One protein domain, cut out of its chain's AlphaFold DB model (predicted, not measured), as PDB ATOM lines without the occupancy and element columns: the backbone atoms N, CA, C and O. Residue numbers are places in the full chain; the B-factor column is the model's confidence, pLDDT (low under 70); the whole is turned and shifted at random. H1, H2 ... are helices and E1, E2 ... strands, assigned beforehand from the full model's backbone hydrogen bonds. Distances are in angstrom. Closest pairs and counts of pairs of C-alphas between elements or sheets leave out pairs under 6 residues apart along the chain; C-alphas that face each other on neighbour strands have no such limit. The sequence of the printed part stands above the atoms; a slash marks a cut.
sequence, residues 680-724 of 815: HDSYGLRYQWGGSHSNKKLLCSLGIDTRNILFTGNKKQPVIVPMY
ATOM      1  N   HIS A 680     171.969 232.961 162.482       72.75
ATOM      2  CA  HIS A 680     171.563 233.398 163.823       72.75
ATOM      3  C   HIS A 680     170.216 234.137 163.861       72.75
ATOM      4  O   HIS A 680     169.572 234.123 164.916       72.75
ATOM      5  N   ASP A 681     169.769 234.702 162.738       71.12
ATOM      6  CA  ASP A 681     168.395 235.171 162.506       71.12
ATOM      7  C   ASP A 681     167.606 234.288 161.521       71.12
ATOM      8  O   ASP A 681     166.593 234.690 160.952       71.12
ATOM      9  N   SER A 682     168.024 233.033 161.358       78.00
ATOM     10  CA  SER A 682     167.269 232.037 160.602       78.00
ATOM     11  C   SER A 682     165.864 231.824 161.191       78.00
ATOM     12  O   SER A 682     165.652 231.854 162.410       78.00
ATOM     13  N   TYR A 683     164.868 231.580 160.331       70.19
ATOM     14  CA  TYR A 683     163.454 231.505 160.736       70.19
ATOM     15  C   TYR A 683     163.157 230.498 161.860       70.19
ATOM     16  O   TYR A 683     162.314 230.768 162.719       70.19
ATOM     17  N   GLY A 684     163.884 229.377 161.905       73.44
ATOM     18  CA  GLY A 684     163.768 228.374 162.971       73.44
ATOM     19  C   GLY A 684     164.237 228.857 164.352       73.44
ATOM     20  O   GLY A 684     163.786 228.322 165.361       73.44
ATOM     21  N   LEU A 685     165.096 229.883 164.417       73.25
ATOM     22  CA  LEU A 685     165.525 230.531 165.664       73.25
ATOM     23  C   LEU A 685     164.687 231.779 165.998       73.25
ATOM     24  O   LEU A 685     164.521 232.104 167.175       73.25
ATOM     25  N   ARG A 686     164.121 232.458 164.988       69.44
ATOM     26  CA  ARG A 686     163.168 233.573 165.170       69.44
ATOM     27  C   ARG A 686     161.859 233.118 165.816       69.44
ATOM     28  O   ARG A 686     161.387 233.756 166.755       69.44
ATOM     29  N   TYR A 687     161.268 232.025 165.334       72.69
ATOM     30  CA  TYR A 687     159.922 231.597 165.733       72.69
ATOM     31  C   TYR A 687     159.925 230.515 166.821       72.69
ATOM     32  O   TYR A 687     159.492 229.382 166.618       72.69
ATOM     33  N   GLN A 688     160.379 230.883 168.021       76.94
ATOM     34  CA  GLN A 688     160.333 230.000 169.188       76.94
ATOM     35  C   GLN A 688     158.894 229.732 169.670       76.94
ATOM     36  O   GLN A 688     158.080 230.652 169.781       76.94
ATOM     37  N   TRP A 689     158.611 228.488 170.085       77.88
ATOM     38  CA  TRP A 689     157.311 228.092 170.655       77.88
ATOM     39  C   TRP A 689     156.854 229.004 171.804       77.88
ATOM     40  O   TRP A 689     155.684 229.383 171.844       77.88
ATOM     41  N   GLY A 690     157.775 229.409 172.691       77.50
ATOM     42  CA  GLY A 690     157.486 230.248 173.860       77.50
ATOM     43  C   GLY A 690     156.715 231.528 173.523       77.50
ATOM     44  O   GLY A 690     155.683 231.798 174.138       77.50
ATOM     45  N   GLY A 691     157.145 232.259 172.489       74.38
ATOM     46  CA  GLY A 691     156.495 233.493 172.031       74.38
ATOM     47  C   GLY A 691     155.294 233.296 171.095       74.38
ATOM     48  O   GLY A 691     154.684 234.280 170.676       74.38
ATOM     49  N   SER A 692     154.947 232.058 170.729       80.94
ATOM     50  CA  SER A 692     153.931 231.791 169.704       80.94
ATOM     51  C   SER A 692     152.498 232.106 170.164       80.94
ATOM     52  O   SER A 692     152.134 231.946 171.333       80.94
ATOM     53  N   HIS A 693     151.632 232.492 169.217       81.44
ATOM     54  CA  HIS A 693     150.209 232.723 169.499       81.44
ATOM     55  C   HIS A 693     149.516 231.458 170.031       81.44
ATOM     56  O   HIS A 693     148.689 231.544 170.938       81.44
ATOM     57  N   SER A 694     149.880 230.284 169.507       86.88
ATOM     58  CA  SER A 694     149.350 228.987 169.943       86.88
ATOM     59  C   SER A 694     149.740 228.665 171.385       86.88
ATOM     60  O   SER A 694     148.871 228.290 172.169       86.88
ATOM     61  N   ASN A 695     151.000 228.901 171.774       85.62
ATOM     62  CA  ASN A 695     151.428 228.770 173.168       85.62
ATOM     63  C   ASN A 695     150.686 229.760 174.075       85.62
ATOM     64  O   ASN A 695     150.141 229.363 175.100       85.62
ATOM     65  N   LYS A 696     150.559 231.032 173.671       83.94
ATOM     66  CA  LYS A 696     149.784 232.028 174.431       83.94
ATOM     67  C   LYS A 696     148.326 231.594 174.632       83.94
ATOM     68  O   LYS A 696     147.807 231.703 175.739       83.94
ATOM     69  N   LYS A 697     147.669 231.069 173.591       84.94
ATOM     70  CA  LYS A 697     146.305 230.520 173.680       84.94
ATOM     71  C   LYS A 697     146.228 229.308 174.609       84.94
ATOM     72  O   LYS A 697     145.306 229.248 175.416       84.94
ATOM     73  N   LEU A 698     147.179 228.375 174.523       86.56
ATOM     74  CA  LEU A 698     147.259 227.206 175.402       86.56
ATOM     75  C   LEU A 698     147.403 227.620 176.873       86.56
ATOM     76  O   LEU A 698     146.618 227.178 177.705       86.56
ATOM     77  N   LEU A 699     148.351 228.508 177.179       83.81
ATOM     78  CA  LEU A 699     148.592 229.001 178.535       83.81
ATOM     79  C   LEU A 699     147.344 229.699 179.099       83.81
ATOM     80  O   LEU A 699     146.876 229.317 180.169       83.81
ATOM     81  N   CYS A 700     146.714 230.607 178.344       81.69
ATOM     82  CA  CYS A 700     145.457 231.230 178.772       81.69
ATOM     83  C   CYS A 700     144.316 230.212 178.989       81.69
ATOM     84  O   CYS A 700     143.548 230.367 179.937       81.69
ATOM     85  N   SER A 701     144.211 229.161 178.165       84.94
ATOM     86  CA  SER A 701     143.223 228.081 178.348       84.94
ATOM     87  C   SER A 701     143.489 227.215 179.586       84.94
ATOM     88  O   SER A 701     142.551 226.670 180.160       84.94
ATOM     89  N   LEU A 702     144.748 227.119 180.026       83.56
ATOM     90  CA  LEU A 702     145.158 226.480 181.283       83.56
ATOM     91  C   LEU A 702     145.041 227.425 182.502       83.56
ATOM     92  O   LEU A 702     145.444 227.058 183.602       83.56
ATOM     93  N   GLY A 703     144.528 228.649 182.320       77.88
ATOM     94  CA  GLY A 703     144.472 229.691 183.355       77.88
ATOM     95  C   GLY A 703     145.815 230.376 183.642       77.88
ATOM     96  O   GLY A 703     145.886 231.270 184.483       77.88
ATOM     97  N   ILE A 704     146.881 229.996 182.940       80.50
ATOM     98  CA  ILE A 704     148.225 230.536 183.124       80.50
ATOM     99  C   ILE A 704     148.298 231.920 182.470       80.50
ATOM    100  O   ILE A 704     148.252 232.057 181.244       80.50
ATOM    101  N   ASP A 705     148.433 232.961 183.289       75.69
ATOM    102  CA  ASP A 705     148.654 234.316 182.801       75.69
ATOM    103  C   ASP A 705     150.081 234.443 182.259       75.69
ATOM    104  O   ASP A 705     151.062 234.372 183.001       75.69
ATOM    105  N   THR A 706     150.210 234.681 180.953       70.88
ATOM    106  CA  THR A 706     151.516 234.858 180.308       70.88
ATOM    107  C   THR A 706     152.268 236.099 180.793       70.88
ATOM    108  O   THR A 706     153.452 236.212 180.513       70.88
ATOM    109  N   ARG A 707     151.623 237.031 181.514       70.25
ATOM    110  CA  ARG A 707     152.302 238.146 182.202       70.25
ATOM    111  C   ARG A 707     153.093 237.674 183.422       70.25
ATOM    112  O   ARG A 707     154.102 238.281 183.752       70.25
ATOM    113  N   ASN A 708     152.669 236.581 184.058       63.50
ATOM    114  CA  ASN A 708     153.366 235.962 185.186       63.50
ATOM    115  C   ASN A 708     154.494 235.015 184.734       63.50
ATOM    116  O   ASN A 708     155.107 234.367 185.579       63.50
ATOM    117  N   ILE A 709     154.786 234.933 183.431       68.50
ATOM    118  CA  ILE A 709     155.878 234.139 182.861       68.50
ATOM    119  C   ILE A 709     156.839 235.062 182.113       68.50
ATOM    120  O   ILE A 709     156.485 235.690 181.117       68.50
ATOM    121  N   LEU A 710     158.082 235.098 182.579       64.19
ATOM    122  CA  LEU A 710     159.202 235.683 181.869       64.19
ATOM    123  C   LEU A 710     159.802 234.629 180.930       64.19
ATOM    124  O   LEU A 710     160.257 233.570 181.361       64.19
ATOM    125  N   PHE A 711     159.811 234.934 179.636       68.50
ATOM    126  CA  PHE A 711     160.539 234.168 178.625       68.50
ATOM    127  C   PHE A 711     161.961 234.734 178.518       68.50
ATOM    128  O   PHE A 711     162.290 235.452 177.575       68.50
ATOM    129  N   THR A 712     162.786 234.485 179.536       54.91
ATOM    130  CA  THR A 712     164.168 234.971 179.598       54.91
ATOM    131  C   THR A 712     165.053 234.133 178.687       54.91
ATOM    132  O   THR A 712     165.306 232.960 178.943       54.91
ATOM    133  N   GLY A 713     165.557 234.725 177.610       53.62
ATOM    134  CA  GLY A 713     166.410 234.000 176.681       53.62
ATOM    135  C   GLY A 713     166.888 234.854 175.525       53.62
ATOM    136  O   GLY A 713     166.205 235.774 175.082       53.62
ATOM    137  N   ASN A 714     168.059 234.513 174.996       53.97
ATOM    138  CA  ASN A 714     168.397 234.887 173.627       53.97
ATOM    139  C   ASN A 714     167.706 233.913 172.646       53.97
ATOM    140  O   ASN A 714     167.133 232.898 173.055       53.97
ATOM    141  N   LYS A 715     167.810 234.172 171.336       54.53
ATOM    142  CA  LYS A 715     167.192 233.353 170.269       54.53
ATOM    143  C   LYS A 715     167.601 231.862 170.269       54.53
ATOM    144  O   LYS A 715     167.019 231.085 169.520       54.53
ATOM    145  N   LYS A 716     168.556 231.439 171.108       51.06
ATOM    146  CA  LYS A 716     169.091 230.069 171.177       51.06
ATOM    147  C   LYS A 716     168.735 229.307 172.467       51.06
ATOM    148  O   LYS A 716     168.899 228.093 172.483       51.06
ATOM    149  N   GLN A 717     168.251 229.969 173.527       50.09
ATOM    150  CA  GLN A 717     167.867 229.321 174.797       50.09
ATOM    151  C   GLN A 717     166.694 230.050 175.489       50.09
ATOM    152  O   GLN A 717     166.938 230.975 176.263       50.09
ATOM    153  N   PRO A 718     165.427 229.657 175.248       55.22
ATOM    154  CA  PRO A 718     164.280 230.170 175.999       55.22
ATOM    155  C   PRO A 718     164.180 229.522 177.386       55.22
ATOM    156  O   PRO A 718     163.673 228.408 177.524       55.22
ATOM    157  N   VAL A 719     164.610 230.233 178.428       58.62
ATOM    158  CA  VAL A 719     164.325 229.860 179.819       58.62
ATOM    159  C   VAL A 719     162.935 230.391 180.176       58.62
ATOM    160  O   VAL A 719     162.665 231.587 180.082       58.62
ATOM    161  N   ILE A 720     162.025 229.496 180.559       66.69
ATOM    162  CA  ILE A 720     160.652 229.852 180.938       66.69
ATOM    163  C   ILE A 720     160.600 229.944 182.464       66.69
ATOM    164  O   ILE A 720     160.584 228.923 183.150       66.69
ATOM    165  N   VAL A 721     160.601 231.167 182.996       62.97
ATOM    166  CA  VAL A 721     160.706 231.443 184.436       62.97
ATOM    167  C   VAL A 721     159.449 232.177 184.906       62.97
ATOM    168  O   VAL A 721     159.094 233.193 184.314       62.97
ATOM    169  N   PRO A 722     158.760 231.747 185.976       69.75
ATOM    170  CA  PRO A 722     157.712 232.565 186.577       69.75
ATOM    171  C   PRO A 722     158.276 233.923 187.022       69.75
ATOM    172  O   PRO A 722     159.359 233.980 187.600       69.75
ATOM    173  N   MET A 723     157.558 235.024 186.794       60.81
ATOM    174  CA  MET A 723     158.072 236.385 187.026       60.81
ATOM    175  C   MET A 723     158.532 236.612 188.479       60.81
ATOM    176  O   MET A 723     159.521 237.302 188.710       60.81
ATOM    177  N   TYR A 724     157.886 235.968 189.456       62.19
ATOM    178  CA  TYR A 724     158.291 236.006 190.868       62.19
ATOM    179  C   TYR A 724     159.615 235.275 191.166       62.19
ATOM    180  O   TYR A 724     160.235 235.532 192.193       62.19
TER     181      TYR A 724
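What this domain is: This is residues 680 to 724 of the 815 residues of the protein "Signal peptide peptidase-like 3" of Platysternon megacephalum (big-headed turtle) (UniProt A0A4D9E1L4). The chain folds back on itself as a flat, open U: the short helix H1 and then the helix H2 follow one another along one long side, and the hairpin of E1 and E2 runs back along the other. The bend of the U is made by the link from H2 to E1, and the turn of the hairpin, residues 713 to 718, reaches back toward the end where H1 lies. The printed part has 45 residues with two named helices and two named strands, in the order H1, H2, E1, E2; the two strands make one antiparallel sheet, and the class is mixed, helices and strands, with 21 residues in named elements, under half of those printed. The whole is only just compact, close to loose, with a radius of gyration of the C-alphas of 11.2 A, and only just flat, with spans of 33 by 23 by 10 A.

Where its parts are: H1 is a helix of residues 683 to 686, beginning with C-alpha 683 at (163.454, 231.505, 160.736), and it measures 4.9 A from first to last C-alpha. H2 is a helix of residues 693 to 701, 12.2 A from first to last C-alpha, and C-alpha 701 is at (143.223, 228.081, 178.348). E1 is a strand of residues 709 to 712, 8.9 A long between its end C-alphas. E2 is a strand of residues 719 to 722, 9.8 A long by the same measure, ending with C-alpha 722 at (157.712, 232.565, 186.577).

How they stand to each other: H1 and H2 are apart. H1 is also apart from E1 and from E2, and H2 is apart from E2. E1 and E2 form a hairpin of antiparallel neighbours, with an angle of 149 degrees between their N-to-C directions. The C-alphas of Ile 709 and Pro 722, which face each other, are 4.4 A apart, and those of Thr 712 and Val 719, which also face each other, are 5.1 A apart. N of Leu 710 and O of Val 721 are within hydrogen-bond range at 2.8 A, as are N of Val 719 and O of Thr 712 at 2.9 A. In H2 every O i to N i+4 pair is within hydrogen-bond range, while H1, with 4 residues, is too short for such a pair.

The domain as a whole: The two C-alphas farthest apart are those of His 680 and Gly 703, at 33.6 A. The first and last printed C-alphas, His 680 and Tyr 724, are 30.2 A apart. The printed part has no cut, and the links from H1 to H2, from H2 to E1 and from E1 to E2 are short. The mean pLDDT of the printed part is 71.2, and confidence is low, under 70, at residue 686 and at residues 708 to 724.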